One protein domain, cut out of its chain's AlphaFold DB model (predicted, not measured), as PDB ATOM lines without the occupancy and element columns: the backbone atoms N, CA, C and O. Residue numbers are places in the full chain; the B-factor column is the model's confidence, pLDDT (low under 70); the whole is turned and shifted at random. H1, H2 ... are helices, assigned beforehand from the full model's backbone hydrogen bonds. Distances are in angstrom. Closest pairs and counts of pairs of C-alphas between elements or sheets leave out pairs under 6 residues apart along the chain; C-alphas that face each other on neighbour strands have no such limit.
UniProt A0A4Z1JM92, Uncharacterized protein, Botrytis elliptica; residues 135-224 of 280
ATOM      1  N   PHE A 135     138.070 153.021 237.578       97.69
ATOM      2  CA  PHE A 135     138.724 154.162 236.938       97.69
ATOM      3  C   PHE A 135     140.224 153.917 236.755       97.69
ATOM      4  O   PHE A 135     140.733 154.068 235.646       97.69
ATOM      5  N   ALA A 136     140.923 153.497 237.815       97.38
ATOM      6  CA  ALA A 136     142.349 153.186 237.741       97.38
ATOM      7  C   ALA A 136     142.627 152.042 236.751       97.38
ATOM      8  O   ALA A 136     143.563 152.127 235.960       97.38
ATOM      9  N   TRP A 137     141.784 151.004 236.748       96.69
ATOM     10  CA  TRP A 137     141.881 149.905 235.789       96.69
ATOM     11  C   TRP A 137     141.707 150.398 234.350       96.69
ATOM     12  O   TRP A 137     142.567 150.150 233.510       96.69
ATOM     13  N   LEU A 138     140.643 151.157 234.075       96.62
ATOM     14  CA  LEU A 138     140.375 151.700 232.746       96.62
ATOM     15  C   LEU A 138     141.524 152.593 232.258       96.62
ATOM     16  O   LEU A 138     141.930 152.491 231.104       96.62
ATOM     17  N   LEU A 139     142.075 153.439 233.137       95.81
ATOM     18  CA  LEU A 139     143.235 154.272 232.827       95.81
ATOM     19  C   LEU A 139     144.453 153.424 232.439       95.81
ATOM     20  O   LEU A 139     145.098 153.727 231.438       95.81
ATOM     21  N   LEU A 140     144.756 152.363 233.196       93.50
ATOM     22  CA  LEU A 140     145.859 151.453 232.886       93.50
ATOM     23  C   LEU A 140     145.668 150.777 231.522       93.50
ATOM     24  O   LEU A 140     146.586 150.787 230.705       93.50
ATOM     25  N   GLU A 141     144.477 150.238 231.252       92.12
ATOM     26  CA  GLU A 141     144.185 149.602 229.964       92.12
ATOM     27  C   GLU A 141     144.323 150.600 228.811       92.12
ATOM     28  O   GLU A 141     144.920 150.265 227.796       92.12
ATOM     29  N   LEU A 142     143.847 151.842 228.973       91.56
ATOM     30  CA  LEU A 142     143.972 152.906 227.969       91.56
ATOM     31  C   LEU A 142     145.428 153.332 227.711       91.56
ATOM     32  O   LEU A 142     145.754 153.712 226.584       91.56
ATOM     33  N   ILE A 143     146.295 153.273 228.727       89.69
ATOM     34  CA  ILE A 143     147.740 153.516 228.588       89.69
ATOM     35  C   ILE A 143     148.408 152.370 227.821       89.69
ATOM     36  O   ILE A 143     149.215 152.635 226.937       89.69
ATOM     37  N   ASN A 144     148.043 151.122 228.126       84.94
ATOM     38  CA  ASN A 144     148.648 149.915 227.553       84.94
ATOM     39  C   ASN A 144     148.133 149.564 226.143       84.94
ATOM     40  O   ASN A 144     148.480 148.514 225.602       84.94
ATOM     41  N   ARG A 145     147.286 150.402 225.532       81.38
ATOM     42  CA  ARG A 145     146.717 150.110 224.210       81.38
ATOM     43  C   ARG A 145     147.813 150.026 223.141       81.38
ATOM     44  O   ARG A 145     148.591 150.969 222.997       81.38
ATOM     45  N   PRO A 146     147.825 148.958 222.324       67.25
ATOM     46  CA  PRO A 146     148.761 148.846 221.219       67.25
ATOM     47  C   PRO A 146     148.394 149.837 220.109       67.25
ATOM     48  O   PRO A 146     147.244 149.920 219.674       67.25
ATOM     49  N   GLY A 147     149.400 150.561 219.620       61.94
ATOM     50  CA  GLY A 147     149.275 151.471 218.487       61.94
ATOM     51  C   GLY A 147     148.869 152.903 218.859       61.94
ATOM     52  O   GLY A 147     147.780 153.153 219.368       61.94
ATOM     53  N   LYS A 148     149.732 153.834 218.422       44.66
ATOM     54  CA  LYS A 148     149.709 155.312 218.493       44.66
ATOM     55  C   LYS A 148     150.619 155.898 219.579       44.66
ATOM     56  O   LYS A 148     150.733 155.368 220.675       44.66
ATOM     57  N   SER A 149     151.283 156.988 219.176       53.16
ATOM     58  CA  SER A 149     152.059 157.979 219.948       53.16
ATOM     59  C   SER A 149     151.621 158.125 221.407       53.16
ATOM     60  O   SER A 149     150.442 157.881 221.656       53.16
ATOM     61  N   PRO A 150     152.482 158.620 222.328       59.31
ATOM     62  CA  PRO A 150     152.146 158.763 223.746       59.31
ATOM     63  C   PRO A 150     150.705 159.228 223.914       59.31
ATOM     64  O   PRO A 150     150.329 160.312 223.460       59.31
ATOM     65  N   THR A 151     149.879 158.328 224.439       69.69
ATOM     66  CA  THR A 151     148.436 158.510 224.410       69.69
ATOM     67  C   THR A 151     148.081 159.703 225.298       69.69
ATOM     68  O   THR A 151     148.756 159.964 226.297       69.69
ATOM     69  N   THR A 152     147.012 160.440 224.986       84.12
ATOM     70  CA  THR A 152     146.506 161.513 225.869       84.12
ATOM     71  C   THR A 152     146.305 161.008 227.308       84.12
ATOM     72  O   THR A 152     146.452 161.762 228.266       84.12
ATOM     73  N   TYR A 153     146.069 159.706 227.478       88.69
ATOM     74  CA  TYR A 153     145.949 159.019 228.763       88.69
ATOM     75  C   TYR A 153     147.253 158.991 229.584       88.69
ATOM     76  O   TYR A 153     147.190 159.099 230.807       88.69
ATOM     77  N   ILE A 154     148.435 158.963 228.951       88.56
ATOM     78  CA  ILE A 154     149.725 159.130 229.649       88.56
ATOM     79  C   ILE A 154     149.814 160.524 230.282       88.56
ATOM     80  O   ILE A 154     150.251 160.659 231.425       88.56
ATOM     81  N   LEU A 155     149.367 161.568 229.571       87.81
ATOM     82  CA  LEU A 155     149.328 162.933 230.111       87.81
ATOM     83  C   LEU A 155     148.343 163.043 231.279       87.81
ATOM     84  O   LEU A 155     148.636 163.712 232.270       87.81
ATOM     85  N   VAL A 156     147.202 162.351 231.201       89.44
ATOM     86  CA  VAL A 156     146.244 162.268 232.314       89.44
ATOM     87  C   VAL A 156     146.876 161.593 233.529       89.44
ATOM     88  O   VAL A 156     146.792 162.131 234.628       89.44
ATOM     89  N   ALA A 157     147.551 160.457 233.354       90.19
ATOM     90  CA  ALA A 157     148.175 159.744 234.465       90.19
ATOM     91  C   ALA A 157     149.330 160.533 235.108       90.19
ATOM     92  O   ALA A 157     149.529 160.460 236.318       90.19
ATOM     93  N   ARG A 158     150.054 161.333 234.313       90.56
ATOM     94  CA  ARG A 158     151.085 162.274 234.786       90.56
ATOM     95  C   ARG A 158     150.518 163.594 235.316       90.56
ATOM     96  O   ARG A 158     151.281 164.424 235.806       90.56
ATOM     97  N   SER A 159     149.208 163.817 235.207       90.56
ATOM     98  CA  SER A 159     148.593 165.039 235.719       90.56
ATOM     99  C   SER A 159     148.677 165.069 237.249       90.56
ATOM    100  O   SER A 159     148.410 164.047 237.890       90.56
ATOM    101  N   PRO A 160     148.999 166.230 237.851       89.38
ATOM    102  CA  PRO A 160     149.130 166.350 239.299       89.38
ATOM    103  C   PRO A 160     147.891 165.837 240.042       89.38
ATOM    104  O   PRO A 160     146.759 166.157 239.672       89.38
ATOM    105  N   GLY A 161     148.113 165.043 241.090       90.75
ATOM    106  CA  GLY A 161     147.067 164.545 241.982       90.75
ATOM    107  C   GLY A 161     146.302 163.308 241.502       90.75
ATOM    108  O   GLY A 161     145.654 162.675 242.327       90.75
ATOM    109  N   ILE A 162     146.384 162.907 240.224       94.94
ATOM    110  CA  ILE A 162     145.690 161.693 239.752       94.94
ATOM    111  C   ILE A 162     146.349 160.438 240.313       94.94
ATOM    112  O   ILE A 162     145.714 159.685 241.049       94.94
ATOM    113  N   LEU A 163     147.625 160.217 239.989       95.69
ATOM    114  CA  LEU A 163     148.334 159.021 240.435       95.69
ATOM    115  C   LEU A 163     148.461 158.979 241.965       95.69
ATOM    116  O   LEU A 163     148.275 157.921 242.560       95.69
ATOM    117  N   ASP A 164     148.694 160.127 242.603       95.94
ATOM    118  CA  ASP A 164     148.778 160.229 244.064       95.94
ATOM    119  C   ASP A 164     147.459 159.830 244.742       95.94
ATOM    120  O   ASP A 164     147.477 159.085 245.724       95.94
ATOM    121  N   ALA A 165     146.308 160.249 244.201       96.19
ATOM    122  CA  ALA A 165     144.998 159.856 244.722       96.19
ATOM    123  C   ALA A 165     144.745 158.344 244.591       96.19
ATOM    124  O   ALA A 165     144.187 157.731 245.498       96.19
ATOM    125  N   ILE A 166     145.192 157.718 243.495       97.25
ATOM    126  CA  ILE A 166     145.088 156.259 243.311       97.25
ATOM    127  C   ILE A 166     145.982 155.528 244.327       97.25
ATOM    128  O   ILE A 166     145.535 154.603 245.002       97.25
ATOM    129  N   LEU A 167     147.235 155.970 244.481       96.69
ATOM    130  CA  LEU A 167     148.225 155.352 245.372       96.69
ATOM    131  C   LEU A 167     147.909 155.517 246.866       96.69
ATOM    132  O   LEU A 167     148.377 154.717 247.674       96.69
ATOM    133  N   THR A 168     147.122 156.528 247.236       95.81
ATOM    134  CA  THR A 168     146.705 156.802 248.624       95.81
ATOM    135  C   THR A 168     145.280 156.338 248.937       95.81
ATOM    136  O   THR A 168     144.794 156.549 250.048       95.81
ATOM    137  N   SER A 169     144.615 155.670 247.987       95.94
ATOM    138  CA  SER A 169     143.271 155.113 248.166       95.94
ATOM    139  C   SER A 169     143.196 154.172 249.371       95.94
ATOM    140  O   SER A 169     144.137 153.424 249.641       95.94
ATOM    141  N   ALA A 170     142.056 154.149 250.067       93.75
ATOM    142  CA  ALA A 170     141.793 153.193 251.146       93.75
ATOM    143  C   ALA A 170     141.726 151.741 250.632       93.75
ATOM    144  O   ALA A 170     142.137 150.811 251.330       93.75
ATOM    145  N   ASN A 171     141.295 151.549 249.381       94.44
ATOM    146  CA  ASN A 171     141.199 150.242 248.742       94.44
ATOM    147  C   ASN A 171     142.576 149.775 248.220       94.44
ATOM    148  O   ASN A 171     143.169 150.420 247.351       94.44
ATOM    149  N   GLY A 172     143.059 148.631 248.719       94.19
ATOM    150  CA  GLY A 172     144.345 148.049 248.321       94.19
ATOM    151  C   GLY A 172     144.427 147.630 246.853       94.19
ATOM    152  O   GLY A 172     145.466 147.838 246.231       94.19
ATOM    153  N   ASP A 173     143.331 147.160 246.253       94.12
ATOM    154  CA  ASP A 173     143.302 146.835 244.820       94.12
ATOM    155  C   ASP A 173     143.523 148.096 243.971       94.12
ATOM    156  O   ASP A 173     144.239 148.082 242.969       94.12
ATOM    157  N   CYS A 174     142.964 149.231 244.410       95.94
ATOM    158  CA  CYS A 174     143.164 150.526 243.759       95.94
ATOM    159  C   CYS A 174     144.631 150.972 243.857       95.94
ATOM    160  O   CYS A 174     145.221 151.368 242.849       95.94
ATOM    161  N   ARG A 175     145.258 150.818 245.033       97.31
ATOM    162  CA  ARG A 175     146.690 151.106 245.210       97.31
ATOM    163  C   ARG A 175     147.566 150.224 244.323       97.31
ATOM    164  O   ARG A 175     148.475 150.747 243.682       97.31
ATOM    165  N   ASN A 176     147.270 148.926 244.228       96.38
ATOM    166  CA  ASN A 176     147.975 147.995 243.341       96.38
ATOM    167  C   ASN A 176     147.859 148.418 241.871       96.38
ATOM    168  O   ASN A 176     148.864 148.468 241.163       96.38
ATOM    169  N   MET A 177     146.673 148.843 241.431       95.75
ATOM    170  CA  MET A 177     146.493 149.410 240.091       95.75
ATOM    171  C   MET A 177     147.342 150.675 239.876       95.75
ATOM    172  O   MET A 177     147.955 150.850 238.824       95.75
ATOM    173  N   GLY A 178     147.444 151.535 240.894       96.19
ATOM    174  CA  GLY A 178     148.333 152.698 240.882       96.19
ATOM    175  C   GLY A 178     149.811 152.330 240.735       96.19
ATOM    176  O   GLY A 178     150.533 153.004 240.001       96.19
ATOM    177  N   GLN A 179     150.270 151.250 241.374       96.06
ATOM    178  CA  GLN A 179     151.651 150.772 241.227       96.06
ATOM    179  C   GLN A 179     151.940 150.301 239.802       96.06
ATOM    180  O   GLN A 179     153.003 150.621 239.268       96.06
ATOM    181  N   LYS A 180     150.970 149.655 239.147       94.00
ATOM    182  CA  LYS A 180     151.092 149.276 237.735       94.00
ATOM    183  C   LYS A 180     151.188 150.485 236.829       94.00
ATOM    184  O   LYS A 180     152.105 150.561 236.025       94.00
ATOM    185  N   ILE A 181     150.296 151.464 237.006       94.25
ATOM    186  CA  ILE A 181     150.349 152.719 236.243       94.25
ATOM    187  C   ILE A 181     151.713 153.385 236.439       94.25
ATOM    188  O   ILE A 181     152.369 153.752 235.468       94.25
ATOM    189  N   LYS A 182     152.179 153.501 237.688       94.12
ATOM    190  CA  LYS A 182     153.494 154.069 238.012       94.12
ATOM    191  C   LYS A 182     154.630 153.314 237.312       94.12
ATOM    192  O   LYS A 182     155.544 153.950 236.784       94.12
ATOM    193  N   HIS A 183     154.578 151.984 237.313       91.31
ATOM    194  CA  HIS A 183     155.563 151.138 236.649       91.31
ATOM    195  C   HIS A 183     155.552 151.351 235.135       91.31
ATOM    196  O   HIS A 183     156.581 151.735 234.591       91.31
ATOM    197  N   THR A 184     154.391 151.241 234.482       89.44
ATOM    198  CA  THR A 184     154.227 151.487 233.042       89.44
ATOM    199  C   THR A 184     154.746 152.866 232.631       89.44
ATOM    200  O   THR A 184     155.446 152.991 231.633       89.44
ATOM    201  N   LEU A 185     154.465 153.913 233.415       88.62
ATOM    202  CA  LEU A 185     154.935 155.277 233.129       88.62
ATOM    203  C   LEU A 185     156.454 155.468 233.261       88.62
ATOM    204  O   LEU A 185     156.963 156.479 232.762       88.62
ATOM    205  N   SER A 186     157.131 154.564 233.975       86.31
ATOM    206  CA  SER A 186     158.584 154.572 234.189       86.31
ATOM    207  C   SER A 186     159.346 153.781 233.123       86.31
ATOM    208  O   SER A 186     160.571 153.868 233.084       86.31
ATOM    209  N   LEU A 187     158.648 152.999 232.295       81.31
ATOM    210  CA  LEU A 187     159.247 152.239 231.203       81.31
ATOM    211  C   LEU A 187     159.438 153.132 229.976       81.31
ATOM    212  O   LEU A 187     158.605 153.991 229.672       81.31
ATOM    213  N   ASP A 188     160.533 152.908 229.254       65.25
ATOM    214  CA  ASP A 188     160.776 153.566 227.976       65.25
ATOM    215  C   ASP A 188     159.870 152.980 226.886       65.25
ATOM    216  O   ASP A 188     159.439 151.827 226.952       65.25
ATOM    217  N   ALA A 189     159.608 153.755 225.829       58.69
ATOM    218  CA  ALA A 189     158.727 153.334 224.735       58.69
ATOM    219  C   ALA A 189     159.169 152.021 224.052       58.69
ATOM    220  O   ALA A 189     158.332 151.315 223.500       58.69
ATOM    221  N   SER A 190     160.462 151.677 224.112       52.88
ATOM    222  CA  SER A 190     161.017 150.412 223.608       52.88
ATOM    223  C   SER A 190     160.773 149.204 224.518       52.88
ATOM    224  O   SER A 190     160.890 148.070 224.062       52.88
ATOM    225  N   ASP A 191     160.468 149.428 225.798       56.19
ATOM    226  CA  ASP A 191     160.189 148.373 226.777       56.19
ATOM    227  C   ASP A 191     158.688 148.105 226.945       56.19
ATOM    228  O   ASP A 191     158.325 147.045 227.444       56.19
ATOM    229  N   LEU A 192     157.822 149.007 226.463       54.16
ATOM    230  CA  LEU A 192     156.363 148.817 226.423       54.16
ATOM    231  C   LEU A 192     155.915 147.706 225.455       54.16
ATOM    232  O   LEU A 192     154.814 147.188 225.598       54.16
ATOM    233  N   ASP A 193     156.757 147.349 224.479       46.47
ATOM    234  CA  ASP A 193     156.490 146.289 223.491       46.47
ATOM    235  C   ASP A 193     156.879 144.888 224.012       46.47
ATOM    236  O   ASP A 193     156.609 143.865 223.380       46.47
ATOM    237  N   LYS A 194     157.530 144.824 225.184       52.38
ATOM    238  CA  LYS A 194     157.773 143.577 225.916       52.38
ATOM    239  C   LYS A 194     156.585 143.324 226.833       52.38
ATOM    240  O   LYS A 194     156.042 144.258 227.408       52.38
ATOM    241  N   ASP A 195     156.219 142.055 226.986       53.44
ATOM    242  CA  ASP A 195     155.139 141.610 227.869       53.44
ATOM    243  C   ASP A 195     155.314 142.200 229.284       53.44
ATOM    244  O   ASP A 195     156.163 141.750 230.060       53.44
ATOM    245  N   LEU A 196     154.557 143.266 229.581       54.12
ATOM    246  CA  LEU A 196     154.666 144.071 230.804       54.12
ATOM    247  C   LEU A 196     154.417 143.227 232.058       54.12
ATOM    248  O   LEU A 196     155.019 143.471 233.103       54.12
ATOM    249  N   ASP A 197     153.599 142.182 231.928       57.03
ATOM    250  CA  ASP A 197     153.288 141.245 233.008       57.03
ATOM    251  C   ASP A 197     154.456 140.276 233.296       57.03
ATOM    252  O   ASP A 197     154.519 139.648 234.360       57.03
ATOM    253  N   SER A 198     155.426 140.188 232.379       65.12
ATOM    254  CA  SER A 198     156.558 139.259 232.425       65.12
ATOM    255  C   SER A 198     157.820 139.853 233.068       65.12
ATOM    256  O   SER A 198     158.744 139.114 233.394       65.12
ATOM    257  N   GLY A 199     157.888 141.173 233.286       79.75
ATOM    258  CA  GLY A 199     159.053 141.858 233.873       79.75
ATOM    259  C   GLY A 199     159.014 141.988 235.406       79.75
ATOM    260  O   GLY A 199     157.952 141.877 236.018       79.75
ATOM    261  N   PRO A 200     160.151 142.230 236.086       86.19
ATOM    262  CA  PRO A 200     160.154 142.470 237.527       86.19
ATOM    263  C   PRO A 200     159.600 143.862 237.877       86.19
ATOM    264  O   PRO A 200     160.001 144.862 237.280       86.19
ATOM    265  N   GLY A 201     158.790 143.943 238.933       89.69
ATOM    266  CA  GLY A 201     158.273 145.201 239.467       89.69
ATOM    267  C   GLY A 201     156.843 145.557 239.047       89.69
ATOM    268  O   GLY A 201     156.321 145.047 238.061       89.69
ATOM    269  N   GLY A 202     156.225 146.466 239.809       89.94
ATOM    270  CA  GLY A 202     154.983 147.152 239.430       89.94
ATOM    271  C   GLY A 202     153.666 146.511 239.875       89.94
ATOM    272  O   GLY A 202     152.645 147.192 239.852       89.94
ATOM    273  N   ARG A 203     153.662 145.256 240.337       92.38
ATOM    274  CA  ARG A 203     152.422 144.549 240.734       92.38
ATOM    275  C   ARG A 203     151.786 145.107 242.011       92.38
ATOM    276  O   ARG A 203     150.568 145.101 242.163       92.38
ATOM    277  N   HIS A 204     152.619 145.562 242.945       94.88
ATOM    278  CA  HIS A 204     152.239 146.109 244.250       94.88
ATOM    279  C   HIS A 204     153.368 146.991 244.803       94.88
ATOM    280  O   HIS A 204     154.437 147.116 244.205       94.88
ATOM    281  N   ASN A 205     153.148 147.621 245.960       94.62
ATOM    282  CA  ASN A 205     154.058 148.636 246.513       94.62
ATOM    283  C   ASN A 205     155.453 148.113 246.918       94.62
ATOM    284  O   ASN A 205     156.375 148.912 247.050       94.62
ATOM    285  N   ASN A 206     155.594 146.798 247.094       95.69
ATOM    286  CA  ASN A 206     156.837 146.108 247.448       95.69
ATOM    287  C   ASN A 206     157.417 145.273 246.286       95.69
ATOM    288  O   ASN A 206     158.353 144.502 246.478       95.69
ATOM    289  N   ASP A 207     156.856 145.392 245.077       94.50
ATOM    290  CA  ASP A 207     157.388 144.730 243.886       94.50
ATOM    291  C   ASP A 207     158.350 145.671 243.159       94.50
ATOM    292  O   ASP A 207     157.955 146.533 242.367       94.50
ATOM    293  N   HIS A 208     159.640 145.519 243.451       93.50
ATOM    294  CA  HIS A 208     160.705 146.324 242.860       93.50
ATOM    295  C   HIS A 208     161.485 145.532 241.812       93.50
ATOM    296  O   HIS A 208     161.734 144.339 241.980       93.50
ATOM    297  N   ALA A 209     161.965 146.219 240.769       90.50
ATOM    298  CA  ALA A 209     162.821 145.609 239.752       90.50
ATOM    299  C   ALA A 209     164.113 145.023 240.361       90.50
ATOM    300  O   ALA A 209     164.499 143.889 240.077       90.50
ATOM    301  N   ASN A 210     164.752 145.778 241.261       91.19
ATOM    302  CA  ASN A 210     165.905 145.325 242.033       91.19
ATOM    303  C   ASN A 210     165.445 144.668 243.342       91.19
ATOM    304  O   ASN A 210     164.899 145.348 244.211       91.19
ATOM    305  N   HIS A 211     165.734 143.376 243.510       92.44
ATOM    306  CA  HIS A 211     165.361 142.619 244.711       92.44
ATOM    307  C   HIS A 211     165.907 143.195 246.016       92.44
ATOM    308  O   HIS A 211     165.297 143.012 247.060       92.44
ATOM    309  N   ARG A 212     167.025 143.928 245.980       94.50
ATOM    310  CA  ARG A 212     167.607 144.545 247.184       94.50
ATOM    311  C   ARG A 212     166.728 145.636 247.793       94.50
ATOM    312  O   ARG A 212     166.920 145.980 248.952       94.50
ATOM    313  N   ASN A 213     165.793 146.175 247.015       96.38
ATOM    314  CA  ASN A 213     164.844 147.182 247.476       96.38
ATOM    315  C   ASN A 213     163.556 146.554 248.028       96.38
ATOM    316  O   ASN A 213     162.723 147.273 248.567       96.38
ATOM    317  N   ILE A 214     163.374 145.238 247.871       96.06
ATOM    318  CA  ILE A 214     162.197 144.528 248.367       96.06
ATOM    319  C   ILE A 214     162.334 144.356 249.876       96.06
ATOM    320  O   ILE A 214     163.314 143.800 250.374       96.06
ATOM    321  N   SER A 215     161.329 144.826 250.609       96.19
ATOM    322  CA  SER A 215     161.255 144.660 252.056       96.19
ATOM    323  C   SER A 215     161.059 143.190 252.408       96.19
ATOM    324  O   SER A 215     160.209 142.522 251.821       96.19
ATOM    325  N   ILE A 216     161.814 142.694 253.395       93.44
ATOM    326  CA  ILE A 216     161.733 141.297 253.849       93.44
ATOM    327  C   ILE A 216     160.313 140.973 254.321       93.44
ATOM    328  O   ILE A 216     159.724 140.009 253.842       93.44
ATOM    329  N   MET A 217     159.728 141.804 255.186       94.31
ATOM    330  CA  MET A 217     158.336 141.628 255.602       94.31
ATOM    331  C   MET A 217     157.378 141.998 254.464       94.31
ATOM    332  O   MET A 217     157.600 143.017 253.802       94.31
ATOM    333  N   PRO A 218     156.326 141.197 254.218       94.75
ATOM    334  CA  PRO A 218     155.350 141.512 253.192       94.75
ATOM    335  C   PRO A 218     154.463 142.683 253.595       94.75
ATOM    336  O   PRO A 218     154.185 142.911 254.775       94.75
ATOM    337  N   THR A 219     154.001 143.426 252.596       94.50
ATOM    338  CA  THR A 219     153.035 144.508 252.799       94.50
ATOM    339  C   THR A 219     151.606 143.986 252.668       94.50
ATOM    340  O   THR A 219     151.356 142.948 252.058       94.50
ATOM    341  N   ALA A 220     150.631 144.731 253.199       93.44
ATOM    342  CA  ALA A 220     149.217 144.405 252.996       93.44
ATOM    343  C   ALA A 220     148.849 144.358 251.500       93.44
ATOM    344  O   ALA A 220     148.146 143.453 251.067       93.44
ATOM    345  N   ASP A 221     149.379 145.289 250.705       94.94
ATOM    346  CA  ASP A 221     149.142 145.377 249.256       94.94
ATOM    347  C   ASP A 221     149.695 144.160 248.491       94.94
ATOM    348  O   ASP A 221     149.065 143.675 247.553       94.94
ATOM    349  N   GLU A 222     150.839 143.625 248.928       94.50
ATOM    350  CA  GLU A 222     151.444 142.396 248.398       94.50
ATOM    351  C   GLU A 222     150.637 141.139 248.757       94.50
ATOM    352  O   GLU A 222     150.461 140.249 247.923       94.50
ATOM    353  N   LEU A 223     150.097 141.076 249.978       92.69
ATOM    354  CA  LEU A 223     149.222 139.975 250.398       92.69
ATOM    355  C   LEU A 223     147.864 140.005 249.685       92.69
ATOM    356  O   LEU A 223     147.285 138.947 249.449       92.69
ATOM    357  N   LEU A 224     147.373 141.196 249.322       91.44
ATOM    358  CA  LEU A 224     146.142 141.383 248.547       91.44
ATOM    359  C   LEU A 224     146.318 141.063 247.056       91.44
ATOM    360  O   LEU A 224     145.351 140.677 246.397       91.44
TER     361      LEU A 224
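Overview. This is residues 135 to 224 of the 280 residues of an uncharacterized protein of Botrytis elliptica (UniProt A0A4Z1JM92). H4, the longest helix, runs through the middle, with H1 side by side with it, H3 packed crosswise on it and H2 folded back on H1. From the end of H4 a long looping stretch, residues 187 to 219, leads back to short H5, which packs on residues 172 to 176 of H4. The printed part has 90 residues with five named helices, H1 to H5 in chain order, and no named strand; the class is all helix, though under half of the residues, 41, are in named elements. It is compact, with a radius of gyration of the C-alphas of 13.1 A and spans of 40 by 27 by 19 A.

Arrangement. Begin at the hub, H4, residues 172 to 186. H1, residues 135 to 143, touches it at C-alphas Leu 140 and Ile 181, the closest, 5.7 A apart, at a shallow tilt of 23 degrees, the same way. H3, residues 162 to 167, touches H4 at a steep tilt of 53 degrees, opposite ways; the closest C-alphas, Leu 167 and Arg 175, are 4.5 A apart. H2, residues 152 to 157, forms a helical hairpin with H1, their closest C-alphas, Ile 143 and Tyr 153, 5.8 A apart. H5, residues 220 to 224, touches residues 172 to 176 of H4 alone, closest at C-alphas Gly 172 and Asp 221, 5.6 A; it is apart from H1, H2 and H3. In H1 to H5 every O i to N i+4 pair is within hydrogen-bond range.

Along the chain. Find C-alpha 172 at (144.345, 148.049, 248.321); from there H4 runs 21.1 A to C-alpha 186. H1 begins at (138.724, 154.162, 236.938) and is 12.3 A long; H2 measures 8.9 A, H3 8.8 A and H5 6.2 A, ending at (146.142, 141.383, 248.547).

Size, cuts and confidence. Look to Lys 148 and Met 217 for the C-alphas farthest apart, 40.5 A. The printed part has no cut, and the link H4 to H5 is long. Confidence is under 70 at residues 146 to 151 and 188 to 198.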